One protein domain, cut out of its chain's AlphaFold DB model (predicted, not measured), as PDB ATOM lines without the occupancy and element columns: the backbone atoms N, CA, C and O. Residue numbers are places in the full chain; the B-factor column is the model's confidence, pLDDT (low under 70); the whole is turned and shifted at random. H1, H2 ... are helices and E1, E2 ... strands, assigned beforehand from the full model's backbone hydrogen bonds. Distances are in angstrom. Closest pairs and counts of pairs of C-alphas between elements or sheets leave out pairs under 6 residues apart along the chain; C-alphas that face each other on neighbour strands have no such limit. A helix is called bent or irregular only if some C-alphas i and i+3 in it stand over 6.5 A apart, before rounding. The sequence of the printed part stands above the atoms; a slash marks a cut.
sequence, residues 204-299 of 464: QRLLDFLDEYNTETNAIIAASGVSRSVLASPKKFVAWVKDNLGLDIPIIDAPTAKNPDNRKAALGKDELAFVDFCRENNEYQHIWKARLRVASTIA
ATOM      1  N   GLN A 204     107.274 111.175  73.425       82.25
ATOM      2  CA  GLN A 204     106.903 111.151  72.010       82.25
ATOM      3  C   GLN A 204     106.886 109.718  71.482       82.25
ATOM      4  O   GLN A 204     105.908 109.302  70.871       82.25
ATOM      5  N   ARG A 205     107.901 108.918  71.817       80.75
ATOM      6  CA  ARG A 205     107.944 107.506  71.423       80.75
ATOM      7  C   ARG A 205     106.773 106.693  71.976       80.75
ATOM      8  O   ARG A 205     106.297 105.767  71.318       80.75
ATOM      9  N   LEU A 206     106.317 106.993  73.193       83.25
ATOM     10  CA  LEU A 206     105.147 106.331  73.776       83.25
ATOM     11  C   LEU A 206     103.844 106.776  73.099       83.25
ATOM     12  O   LEU A 206     102.946 105.949  72.943       83.25
ATOM     13  N   LEU A 207     103.739 108.043  72.689       88.56
ATOM     14  CA  LEU A 207     102.607 108.551  71.909       88.56
ATOM     15  C   LEU A 207     102.554 107.902  70.522       88.56
ATOM     16  O   LEU A 207     101.511 107.362  70.160       88.56
ATOM     17  N   ASP A 208     103.684 107.842  69.816       83.00
ATOM     18  CA  ASP A 208     103.792 107.187  68.508       83.00
ATOM     19  C   ASP A 208     103.379 105.709  68.607       83.00
ATOM     20  O   ASP A 208     102.536 105.230  67.846       83.00
ATOM     21  N   PHE A 209     103.876 104.999  69.629       85.31
ATOM     22  CA  PHE A 209     103.462 103.623  69.914       85.31
ATOM     23  C   PHE A 209     101.948 103.499  70.140       85.31
ATOM     24  O   PHE A 209     101.330 102.536  69.681       85.31
ATOM     25  N   LEU A 210     101.325 104.430  70.870       88.88
ATOM     26  CA  LEU A 210      99.880 104.400  71.115       88.88
ATOM     27  C   LEU A 210      99.081 104.618  69.826       88.88
ATOM     28  O   LEU A 210      98.060 103.949  69.628       88.88
ATOM     29  N   ASP A 211      99.539 105.513  68.957       94.19
ATOM     30  CA  ASP A 211      98.906 105.798  67.671       94.19
ATOM     31  C   ASP A 211      99.017 104.607  66.713       94.19
ATOM     32  O   ASP A 211      98.001 104.173  66.151       94.19
ATOM     33  N   GLU A 212     100.199 103.997  66.612       90.69
ATOM     34  CA  GLU A 212     100.423 102.745  65.878       90.69
ATOM     35  C   GLU A 212      99.530 101.627  66.427       90.69
ATOM     36  O   GLU A 212      98.742 101.019  65.693       90.69
ATOM     37  N   TYR A 213      99.551 101.417  67.748       89.69
ATOM     38  CA  TYR A 213      98.764 100.385  68.413       89.69
ATOM     39  C   TYR A 213      97.268 100.523  68.116       89.69
ATOM     40  O   TYR A 213      96.580  99.524  67.852       89.69
ATOM     41  N   ASN A 214      96.740 101.748  68.192       93.12
ATOM     42  CA  ASN A 214      95.331 102.035  67.944       93.12
ATOM     43  C   ASN A 214      94.972 101.867  66.466       93.12
ATOM     44  O   ASN A 214      93.932 101.268  66.176       93.12
ATOM     45  N   THR A 215      95.834 102.321  65.555       96.12
ATOM     46  CA  THR A 215      95.658 102.176  64.104       96.12
ATOM     47  C   THR A 215      95.596 100.704  63.707       96.12
ATOM     48  O   THR A 215      94.603 100.267  63.122       96.12
ATOM     49  N   GLU A 216      96.576  99.903  64.128       94.25
ATOM     50  CA  GLU A 216      96.598  98.455  63.895       94.25
ATOM     51  C   GLU A 216      95.367  97.760  64.481       94.25
ATOM     52  O   GLU A 216      94.731  96.925  63.836       94.25
ATOM     53  N   THR A 217      95.002  98.113  65.718       93.88
ATOM     54  CA  THR A 217      93.845  97.511  66.388       93.88
ATOM     55  C   THR A 217      92.559  97.817  65.627       93.88
ATOM     56  O   THR A 217      91.718  96.934  65.472       93.88
ATOM     57  N   ASN A 218      92.387  99.049  65.145       96.12
ATOM     58  CA  ASN A 218      91.210  99.439  64.377       96.12
ATOM     59  C   ASN A 218      91.164  98.743  63.013       96.12
ATOM     60  O   ASN A 218      90.092  98.283  62.627       96.12
ATOM     61  N   ALA A 219      92.304  98.588  62.333       97.12
ATOM     62  CA  ALA A 219      92.387  97.833  61.084       97.12
ATOM     63  C   ALA A 219      92.009  96.354  61.282       97.12
ATOM     64  O   ALA A 219      91.205  95.817  60.523       97.12
ATOM     65  N   ILE A 220      92.511  95.712  62.345       97.25
ATOM     66  CA  ILE A 220      92.172  94.321  62.688       97.25
ATOM     67  C   ILE A 220      90.676  94.177  63.012       97.25
ATOM     68  O   ILE A 220      90.036  93.225  62.570       97.25
ATOM     69  N   ILE A 221      90.099  95.118  63.766       97.44
ATOM     70  CA  ILE A 221      88.660  95.115  64.068       97.44
ATOM     71  C   ILE A 221      87.843  95.292  62.786       97.44
ATOM     72  O   ILE A 221      86.900  94.535  62.571       97.44
ATOM     73  N   ALA A 222      88.206  96.245  61.927       97.12
ATOM     74  CA  ALA A 222      87.512  96.482  60.663       97.12
ATOM     75  C   ALA A 222      87.552  95.241  59.760       97.12
ATOM     76  O   ALA A 222      86.513  94.818  59.260       97.12
ATOM     77  N   ALA A 223      88.721  94.603  59.639       96.69
ATOM     78  CA  ALA A 223      88.891  93.364  58.883       96.69
ATOM     79  C   ALA A 223      88.072  92.192  59.451       96.69
ATOM     80  O   ALA A 223      87.705  91.293  58.703       96.69
ATOM     81  N   SER A 224      87.769  92.193  60.754       97.25
ATOM     82  CA  SER A 224      86.932  91.159  61.376       97.25
ATOM     83  C   SER A 224      85.444  91.274  61.039       97.25
ATOM     84  O   SER A 224      84.714  90.302  61.193       97.25
ATOM     85  N   GLY A 225      84.964  92.468  60.668       96.62
ATOM     86  CA  GLY A 225      83.531  92.755  60.531       96.62
ATOM     87  C   GLY A 225      82.741  92.752  61.852       96.62
ATOM     88  O   GLY A 225      81.539  93.013  61.849       96.62
ATOM     89  N   VAL A 226      83.386  92.499  62.999       97.06
ATOM     90  CA  VAL A 226      82.738  92.413  64.316       97.06
ATOM     91  C   VAL A 226      82.968  93.691  65.114       97.06
ATOM     92  O   VAL A 226      84.075  94.223  65.190       97.06
ATOM     93  N   SER A 227      81.925  94.192  65.782       96.88
ATOM     94  CA  SER A 227      82.064  95.401  66.600       96.88
ATOM     95  C   SER A 227      83.033  95.196  67.776       96.88
ATOM     96  O   SER A 227      83.007  94.172  68.468       96.88
ATOM     97  N   ARG A 228      83.814  96.236  68.099       96.25
ATOM     98  CA  ARG A 228      84.717  96.252  69.267       96.25
ATOM     99  C   ARG A 228      84.006  95.863  70.569       96.25
ATOM    100  O   ARG A 228      84.595  95.195  71.413       96.25
ATOM    101  N   SER A 229      82.744  96.265  70.740       96.31
ATOM    102  CA  SER A 229      81.969  95.995  71.960       96.31
ATOM    103  C   SER A 229      81.670  94.505  72.169       96.31
ATOM    104  O   SER A 229      81.642  94.032  73.308       96.31
ATOM    105  N   VAL A 230      81.472  93.772  71.069       97.31
ATOM    106  CA  VAL A 230      81.284  92.320  71.061       97.31
ATOM    107  C   VAL A 230      82.627  91.647  71.302       97.31
ATOM    108  O   VAL A 230      82.744  90.863  72.238       97.31
ATOM    109  N   LEU A 231      83.658  92.045  70.549       97.00
ATOM    110  CA  LEU A 231      85.016  91.512  70.684       97.00
ATOM    111  C   LEU A 231      85.607  91.714  72.081       97.00
ATOM    112  O   LEU A 231      86.411  90.899  72.503       97.00
ATOM    113  N   ALA A 232      85.250  92.769  72.816       94.69
ATOM    114  CA  ALA A 232      85.803  93.035  74.146       94.69
ATOM    115  C   ALA A 232      85.191  92.157  75.250       94.69
ATOM    116  O   ALA A 232      85.894  91.757  76.181       94.69
ATOM    117  N   SER A 233      83.897  91.838  75.159       95.50
ATOM    118  CA  SER A 233      83.173  91.118  76.210       95.50
ATOM    119  C   SER A 233      83.149  89.613  75.933       95.50
ATOM    120  O   SER A 233      82.527  89.205  74.954       95.50
ATOM    121  N   PRO A 234      83.716  88.766  76.818       95.19
ATOM    122  CA  PRO A 234      83.662  87.310  76.671       95.19
ATOM    123  C   PRO A 234      82.248  86.782  76.392       95.19
ATOM    124  O   PRO A 234      82.046  86.004  75.469       95.19
ATOM    125  N   LYS A 235      81.252  87.260  77.153       95.75
ATOM    126  CA  LYS A 235      79.857  86.811  77.032       95.75
ATOM    127  C   LYS A 235      79.235  87.206  75.694       95.75
ATOM    128  O   LYS A 235      78.573  86.384  75.072       95.75
ATOM    129  N   LYS A 236      79.445  88.454  75.254       97.44
ATOM    130  CA  LYS A 236      78.904  88.929  73.969       97.44
ATOM    131  C   LYS A 236      79.570  88.218  72.797       97.44
ATOM    132  O   LYS A 236      78.888  87.896  71.838       97.44
ATOM    133  N   PHE A 237      80.875  87.972  72.892       97.88
ATOM    134  CA  PHE A 237      81.627  87.283  71.855       97.88
ATOM    135  C   PHE A 237      81.155  85.840  71.664       97.88
ATOM    136  O   PHE A 237      80.851  85.455  70.544       97.88
ATOM    137  N   VAL A 238      81.014  85.073  72.753       97.69
ATOM    138  CA  VAL A 238      80.509  83.686  72.701       97.69
ATOM    139  C   VAL A 238      79.113  83.629  72.078       97.69
ATOM    140  O   VAL A 238      78.882  82.820  71.187       97.69
ATOM    141  N   ALA A 239      78.201  84.511  72.504       97.50
ATOM    142  CA  ALA A 239      76.860  84.584  71.927       97.50
ATOM    143  C   ALA A 239      76.906  84.926  70.431       97.50
ATOM    144  O   ALA A 239      76.301  84.237  69.624       97.50
ATOM    145  N   TRP A 240      77.699  85.930  70.043       98.25
ATOM    146  CA  TRP A 240      77.828  86.329  68.643       98.25
ATOM    147  C   TRP A 240      78.369  85.197  67.758       98.25
ATOM    148  O   TRP A 240      77.838  84.981  66.673       98.25
ATOM    149  N   VAL A 241      79.379  84.455  68.225       97.94
ATOM    150  CA  VAL A 241      79.945  83.305  67.500       97.94
ATOM    151  C   VAL A 241      78.898  82.208  67.314       97.94
ATOM    152  O   VAL A 241      78.746  81.696  66.208       97.94
ATOM    153  N   LYS A 242      78.115  81.910  68.352       97.69
ATOM    154  CA  LYS A 242      77.015  80.950  68.254       97.69
ATOM    155  C   LYS A 242      75.932  81.409  67.277       97.69
ATOM    156  O   LYS A 242      75.548  80.652  66.395       97.69
ATOM    157  N   ASP A 243      75.481  82.653  67.404       97.62
ATOM    158  CA  ASP A 243      74.341  83.178  66.648       97.62
ATOM    159  C   ASP A 243      74.668  83.424  65.164       97.62
ATOM    160  O   ASP A 243      73.782  83.320  64.320       97.62
ATOM    161  N   ASN A 244      75.924  83.757  64.831       97.12
ATOM    162  CA  ASN A 244      76.321  84.143  63.468       97.12
ATOM    163  C   ASN A 244      77.138  83.070  62.744       97.12
ATOM    164  O   ASN A 244      77.086  83.009  61.519       97.12
ATOM    165  N   LEU A 245      77.903  82.251  63.474       96.94
ATOM    166  CA  LEU A 245      78.745  81.199  62.893       96.94
ATOM    167  C   LEU A 245      78.218  79.789  63.195       96.94
ATOM    168  O   LEU A 245      78.690  78.831  62.597       96.94
ATOM    169  N   GLY A 246      77.257  79.639  64.115       97.00
ATOM    170  CA  GLY A 246      76.745  78.326  64.521       97.00
ATOM    171  C   GLY A 246      77.752  77.490  65.319       97.00
ATOM    172  O   GLY A 246      77.582  76.279  65.422       97.00
ATOM    173  N   LEU A 247      78.800  78.118  65.863       97.38
ATOM    174  CA  LEU A 247      79.884  77.442  66.576       97.38
ATOM    175  C   LEU A 247      79.741  77.609  68.091       97.38
ATOM    176  O   LEU A 247      79.493  78.708  68.591       97.38
ATOM    177  N   ASP A 248      79.974  76.531  68.835       96.06
ATOM    178  CA  ASP A 248      80.019  76.557  70.296       96.06
ATOM    179  C   ASP A 248      81.476  76.623  70.776       96.06
ATOM    180  O   ASP A 248      82.260  75.693  70.589       96.06
ATOM    181  N   ILE A 249      81.847  77.736  71.419       96.19
ATOM    182  CA  ILE A 249      83.184  77.898  72.007       96.19
ATOM    183  C   ILE A 249      83.338  76.934  73.198       96.19
ATOM    184  O   ILE A 249      82.469  76.927  74.078       96.19
ATOM    185  N   PRO A 250      84.448  76.174  73.291       95.62
ATOM    186  CA  PRO A 250      84.679  75.235  74.382       95.62
ATOM    187  C   PRO A 250      84.594  75.880  75.770       95.62
ATOM    188  O   PRO A 250      85.081  76.990  75.998       95.62
ATOM    189  N   ILE A 251      84.015  75.153  76.727       95.94
ATOM    190  CA  ILE A 251      83.994  75.530  78.143       95.94
ATOM    191  C   ILE A 251      85.087  74.756  78.878       95.94
ATOM    192  O   ILE A 251      85.164  73.535  78.774       95.94
ATOM    193  N   ILE A 252      85.899  75.472  79.650       92.88
ATOM    194  CA  ILE A 252      86.964  74.914  80.483       92.88
ATOM    195  C   ILE A 252      86.712  75.215  81.959       92.88
ATOM    196  O   ILE A 252      86.075  76.215  82.318       92.88
ATOM    197  N   ASP A 253      87.247  74.357  82.819       91.31
ATOM    198  CA  ASP A 253      87.204  74.565  84.260       91.31
ATOM    199  C   ASP A 253      88.231  75.638  84.653       91.31
ATOM    200  O   ASP A 253      89.383  75.639  84.216       91.31
ATOM    201  N   ALA A 254      87.794  76.592  85.468       85.75
ATOM    202  CA  ALA A 254      88.597  77.702  85.964       85.75
ATOM    203  C   ALA A 254      88.381  77.879  87.475       85.75
ATOM    204  O   ALA A 254      87.921  78.946  87.908       85.75
ATOM    205  N   PRO A 255      88.679  76.836  88.273       84.69
ATOM    206  CA  PRO A 255      88.433  76.829  89.704       84.69
ATOM    207  C   PRO A 255      89.182  77.976  90.383       84.69
ATOM    208  O   PRO A 255      90.341  78.269  90.087       84.69
ATOM    209  N   THR A 256      88.521  78.622  91.333       82.00
ATOM    210  CA  THR A 256      89.143  79.612  92.219       82.00
ATOM    211  C   THR A 256      88.889  79.212  93.663       82.00
ATOM    212  O   THR A 256      87.904  78.541  93.955       82.00
ATOM    213  N   ALA A 257      89.715  79.677  94.602       78.06
ATOM    214  CA  ALA A 257      89.515  79.379  96.025       78.06
ATOM    215  C   ALA A 257      88.124  79.796  96.554       78.06
ATOM    216  O   ALA A 257      87.630  79.215  97.512       78.06
ATOM    217  N   LYS A 258      87.489  80.798  95.926       80.81
ATOM    218  CA  LYS A 258      86.135  81.268  96.265       80.81
ATOM    219  C   LYS A 258      85.023  80.552  95.493       80.81
ATOM    220  O   LYS A 258      83.868  80.657  95.885       80.81
ATOM    221  N   ASN A 259      85.352  79.884  94.389       82.31
ATOM    222  CA  ASN A 259      84.403  79.155  93.555       82.31
ATOM    223  C   ASN A 259      85.111  77.960  92.881       82.31
ATOM    224  O   ASN A 259      85.690  78.132  91.800       82.31
ATOM    225  N   PRO A 260      85.120  76.787  93.540       83.06
ATOM    226  CA  PRO A 260      85.780  75.580  93.041       83.06
ATOM    227  C   PRO A 260      85.159  75.017  91.759       83.06
ATOM    228  O   PRO A 260      85.882  74.463  90.942       83.06
ATOM    229  N   ASP A 261      83.863  75.226  91.535       85.31
ATOM    230  CA  ASP A 261      83.135  74.686  90.374       85.31
ATOM    231  C   ASP A 261      83.038  75.696  89.219       85.31
ATOM    232  O   ASP A 261      82.203  75.583  88.320       85.31
ATOM    233  N   ASN A 262      83.857  76.746  89.255       89.81
ATOM    234  CA  ASN A 262      83.797  77.816  88.274       89.81
ATOM    235  C   ASN A 262      84.205  77.314  86.882       89.81
ATOM    236  O   ASN A 262      85.300  76.781  86.703       89.81
ATOM    237  N   ARG A 263      83.357  77.562  85.880       91.75
ATOM    238  CA  ARG A 263      83.609  77.232  84.470       91.75
ATOM    239  C   ARG A 263      83.550  78.494  83.620       91.75
ATOM    240  O   ARG A 263      82.763  79.401  83.897       91.75
ATOM    241  N   LYS A 264      84.373  78.566  82.577       93.62
ATOM    242  CA  LYS A 264      84.424  79.715  81.659       93.62
ATOM    243  C   LYS A 264      84.612  79.260  80.215       93.62
ATOM    244  O   LYS A 264      85.158  78.192  79.972       93.62
ATOM    245  N   ALA A 265      84.203  80.092  79.262       94.81
ATOM    246  CA  ALA A 265      84.553  79.882  77.861       94.81
ATOM    247  C   ALA A 265      86.062  80.055  77.654       94.81
ATOM    248  O   ALA A 265      86.646  81.015  78.171       94.81
ATOM    249  N   ALA A 266      86.665  79.138  76.898       94.62
ATOM    250  CA  ALA A 266      88.062  79.200  76.513       94.62
ATOM    251  C   ALA A 266      88.246  80.307  75.470       94.62
ATOM    252  O   ALA A 266      87.695  80.241  74.377       94.62
ATOM    253  N   LEU A 267      88.960  81.366  75.837       94.81
ATOM    254  CA  LEU A 267      89.189  82.559  75.010       94.81
ATOM    255  C   LEU A 267      90.605  83.127  75.190       94.81
ATOM    256  O   LEU A 267      90.917  84.195  74.658       94.81
ATOM    257  N   GLY A 268      91.432  82.487  76.018       88.69
ATOM    258  CA  GLY A 268      92.808  82.889  76.268       88.69
ATOM    259  C   GLY A 268      93.731  82.436  75.142       88.69
ATOM    260  O   GLY A 268      93.568  81.347  74.603       88.69
ATOM    261  N   LYS A 269      94.739  83.256  74.825       86.62
ATOM    262  CA  LYS A 269      95.723  82.957  73.770       86.62
ATOM    263  C   LYS A 269      96.485  81.639  73.996       86.62
ATOM    264  O   LYS A 269      96.845  80.985  73.029       86.62
ATOM    265  N   ASP A 270      96.688  81.264  75.261       86.19
ATOM    266  CA  ASP A 270      97.447  80.075  75.677       86.19
ATOM    267  C   ASP A 270      96.522  78.937  76.161       86.19
ATOM    268  O   ASP A 270      96.981  77.929  76.696       86.19
ATOM    269  N   GLU A 271      95.199  79.091  76.031       91.19
ATOM    270  CA  GLU A 271      94.246  78.049  76.417       91.19
ATOM    271  C   GLU A 271      94.129  77.032  75.278       91.19
ATOM    272  O   GLU A 271      93.558  77.343  74.235       91.19
ATOM    273  N   LEU A 272      94.643  75.812  75.484       93.62
ATOM    274  CA  LEU A 272      94.700  74.763  74.450       93.62
ATOM    275  C   LEU A 272      93.356  74.544  73.742       93.62
ATOM    276  O   LEU A 272      93.311  74.528  72.519       93.62
ATOM    277  N   ALA A 273      92.253  74.495  74.495       95.00
ATOM    278  CA  ALA A 273      90.917  74.336  73.923       95.00
ATOM    279  C   ALA A 273      90.528  75.475  72.958       95.00
ATOM    280  O   ALA A 273      89.842  75.230  71.971       95.00
ATOM    281  N   PHE A 274      90.965  76.713  73.217       95.81
ATOM    282  CA  PHE A 274      90.733  77.832  72.301       95.81
ATOM    283  C   PHE A 274      91.667  77.770  71.089       95.81
ATOM    284  O   PHE A 274      91.233  78.022  69.970       95.81
ATOM    285  N   VAL A 275      92.931  77.387  71.295       94.75
ATOM    286  CA  VAL A 275      93.910  77.207  70.211       94.75
ATOM    287  C   VAL A 275      93.443  76.139  69.219       94.75
ATOM    288  O   VAL A 275      93.473  76.372  68.010       94.75
ATOM    289  N   ASP A 276      92.984  74.992  69.719       96.50
ATOM    290  CA  ASP A 276      92.479  73.896  68.893       96.50
ATOM    291  C   ASP A 276      91.190  74.304  68.171       96.50
ATOM    292  O   ASP A 276      91.104  74.155  66.953       96.50
ATOM    293  N   PHE A 277      90.256  74.958  68.872       96.62
ATOM    294  CA  PHE A 277      89.046  75.523  68.268       96.62
ATOM    295  C   PHE A 277      89.361  76.499  67.121       96.62
ATOM    296  O   PHE A 277      88.764  76.415  66.048       96.62
ATOM    297  N   CYS A 278      90.324  77.409  67.299       95.88
ATOM    298  CA  CYS A 278      90.742  78.329  66.241       95.88
ATOM    299  C   CYS A 278      91.398  77.607  65.053       95.88
ATOM    300  O   CYS A 278      91.252  78.058  63.916       95.88
ATOM    301  N   ARG A 279      92.129  76.512  65.302       95.12
ATOM    302  CA  ARG A 279      92.764  75.703  64.252       95.12
ATOM    303  C   ARG A 279      91.729  74.952  63.417       95.12
ATOM    304  O   ARG A 279      91.862  74.912  62.199       95.12
ATOM    305  N   GLU A 280      90.717  74.382  64.066       96.88
ATOM    306  CA  GLU A 280      89.616  73.667  63.408       96.88
ATOM    307  C   GLU A 280      88.723  74.606  62.586       96.88
ATOM    308  O   GLU A 280      88.205  74.201  61.553       96.88
ATOM    309  N   ASN A 281      88.604  75.870  63.006       96.31
ATOM    310  CA  ASN A 281      87.763  76.894  62.381       96.31
ATOM    311  C   ASN A 281      88.625  78.003  61.743       96.31
ATOM    312  O   ASN A 281      88.520  79.193  62.083       96.31
ATOM    313  N   ASN A 282      89.552  77.598  60.868       95.56
ATOM    314  CA  ASN A 282      90.606  78.452  60.314       95.56
ATOM    315  C   ASN A 282      90.086  79.542  59.349       95.56
ATOM    316  O   ASN A 282      90.699  80.597  59.191       95.56
ATOM    317  N   GLU A 283      88.929  79.339  58.732       96.25
ATOM    318  CA  GLU A 283      88.253  80.332  57.896       96.25
ATOM    319  C   GLU A 283      87.884  81.611  58.677       96.25
ATOM    320  O   GLU A 283      87.826  82.705  58.109       96.25
ATOM    321  N   TYR A 284      87.737  81.514  60.003       97.38
ATOM    322  CA  TYR A 284      87.380  82.623  60.893       97.38
ATOM    323  C   TYR A 284      88.581  83.226  61.649       97.38
ATOM    324  O   TYR A 284      88.397  84.011  62.580       97.38
ATOM    325  N   GLN A 285      89.824  82.937  61.238       95.81
ATOM    326  CA  GLN A 285      91.048  83.440  61.896       95.81
ATOM    327  C   GLN A 285      91.077  84.957  62.112       95.81
ATOM    328  O   GLN A 285      91.530  85.440  63.152       95.81
ATOM    329  N   HIS A 286      90.560  85.725  61.155       96.88
ATOM    330  CA  HIS A 286      90.453  87.181  61.243       96.88
ATOM    331  C   HIS A 286      89.606  87.644  62.450       96.88
ATOM    332  O   HIS A 286      89.943  88.643  63.091       96.88
ATOM    333  N   ILE A 287      88.573  86.884  62.831       98.00
ATOM    334  CA  ILE A 287      87.723  87.139  64.005       98.00
ATOM    335  C   ILE A 287      88.463  86.769  65.297       98.00
ATOM    336  O   ILE A 287      88.465  87.549  66.257       98.00
ATOM    337  N   TRP A 288      89.145  85.617  65.322       97.00
ATOM    338  CA  TRP A 288      89.925  85.158  66.480       97.00
ATOM    339  C   TRP A 288      91.059  86.130  66.813       97.00
ATOM    340  O   TRP A 288      91.198  86.567  67.960       97.00
ATOM    341  N   LYS A 289      91.806  86.562  65.789       95.75
ATOM    342  CA  LYS A 289      92.860  87.575  65.906       95.75
ATOM    343  C   LYS A 289      92.315  88.887  66.469       95.75
ATOM    344  O   LYS A 289      92.925  89.470  67.366       95.75
ATOM    345  N   ALA A 290      91.150  89.333  65.999       97.25
ATOM    346  CA  ALA A 290      90.522  90.550  66.500       97.25
ATOM    347  C   ALA A 290      90.084  90.434  67.964       97.25
ATOM    348  O   ALA A 290      90.322  91.357  68.748       97.25
ATOM    349  N   ARG A 291      89.526  89.289  68.377       96.69
ATOM    350  CA  ARG A 291      89.184  89.028  69.782       96.69
ATOM    351  C   ARG A 291      90.421  89.096  70.672       96.69
ATOM    352  O   ARG A 291      90.398  89.809  71.676       96.69
ATOM    353  N   LEU A 292      91.493  88.401  70.296       94.94
ATOM    354  CA  LEU A 292      92.739  88.388  71.062       94.94
ATOM    355  C   LEU A 292      93.366  89.785  71.152       94.94
ATOM    356  O   LEU A 292      93.752  90.212  72.242       94.94
ATOM    357  N   ARG A 293      93.391  90.538  70.043       93.56
ATOM    358  CA  ARG A 293      93.917  91.911  70.020       93.56
ATOM    359  C   ARG A 293      93.104  92.868  70.891       93.56
ATOM    360  O   ARG A 293      93.689  93.695  71.579       93.56
ATOM    361  N   VAL A 294      91.774  92.772  70.886       94.06
ATOM    362  CA  VAL A 294      90.913  93.637  71.718       94.06
ATOM    363  C   VAL A 294      90.965  93.241  73.194       94.06
ATOM    364  O   VAL A 294      90.873  94.111  74.060       94.06
ATOM    365  N   ALA A 295      91.112  91.949  73.497       89.94
ATOM    366  CA  ALA A 295      91.216  91.453  74.867       89.94
ATOM    367  C   ALA A 295      92.558  91.810  75.525       89.94
ATOM    368  O   ALA A 295      92.603  92.064  76.730       89.94
ATOM    369  N   SER A 296      93.645  91.846  74.750       86.62
ATOM    370  CA  SER A 296      94.961  92.263  75.231       86.62
ATOM    371  C   SER A 296      95.071  93.786  75.208       86.62
ATOM    372  O   SER A 296      95.205  94.388  74.153       86.62
ATOM    373  N   THR A 297      95.004  94.440  76.368       86.31
ATOM    374  CA  THR A 297      95.132  95.912  76.480       86.31
ATOM    375  C   THR A 297      96.356  96.343  77.283       86.31
ATOM    376  O   THR A 297      96.561  97.531  77.529       86.31
ATOM    377  N   ILE A 298      97.180  95.382  77.703       83.06
ATOM    378  CA  ILE A 298      98.185  95.593  78.741       83.06
ATOM    379  C   ILE A 298      99.274  96.579  78.307       83.06
ATOM    380  O   ILE A 298      99.558  97.513  79.053       83.06
ATOM    381  N   ALA A 299      99.809  96.436  77.089       81.19
ATOM    382  CA  ALA A 299     100.851  97.312  76.554       81.19
ATOM    383  C   ALA A 299     100.338  98.751  76.406       81.19
ATOM    384  O   ALA A 299     100.933  99.676  76.951       81.19
TER     385      ALA A 299
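AT A GLANCE: This is residues 204 to 299 of the 464 residues of the protein "3'-5' exonuclease domain-containing protein" of Kineobactrum salinum (UniProt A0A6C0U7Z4). A small two-strand hairpin, E1 and E2, makes one end of the model, and the long helix H1 reaches away as an arm at the other. Between them H5 runs through the middle, with the short helix H2 packed on its residues 290 to 295, H3 near it, and H4 meeting it only at the corner by their link. The printed part has 96 residues, mostly helix, in the order H1 H2 H3 E1 E2 H4 H5, with one antiparallel sheet, E1 - E2. It is only just compact, close to loose, with a radius of gyration of the C-alphas of 14.9 A and spans of 47 by 34 by 22 A.

IN THESE COORDINATES: Start at the sheet: E1 is residues 251 to 253, from C-alpha 251 at (83.994, 75.530, 78.143), and E2 is residues 263 to 265. Find C-alpha 204 at (106.903, 111.151, 72.010); from there H1 runs 30.2 A to residue 224. H2 is residues 228 to 232, H3 residues 234 to 245, 15.9 A long, and H4 residues 272 to 280, 12.2 A. H5, residues 282 to 295, runs 19.5 A to C-alpha 295 at (91.216, 91.453, 74.867); it is irregular, with C-alphas 283 and 286 7.9 A apart.

HOW THE PARTS SIT: In the hairpin, N 252 and O 264 are 2.8 A apart, within hydrogen-bond range. H5 is the hub. H1 touches it with residues 217 to 224 alone, closest at C-alphas 224 and 287, 4.9 A, opposite ways at 36 degrees, only just a steep tilt. H2 touches H5 at C-alphas 231 and 291, 4.9 A. H4 and H5 only just touch, only at the corner, with 3 pairs of C-alphas within 8 A, the closest 278 and 285 at 6.7 A. H2 and H3 touch only at the corner, C-alphas 230 and 236 being 5.1 A apart. H1 and H3 are apart. Every O i to N i+4 pair is within hydrogen-bond range in H1, H2, H3 and H4; in H5, 8 of 10.

THE WHOLE: The farthest C-alphas, of Gln 204 and Asp 261, are 47.2 A apart. The printed part has no cut, no link is long, and no printed residue is under 70 in pLDDT.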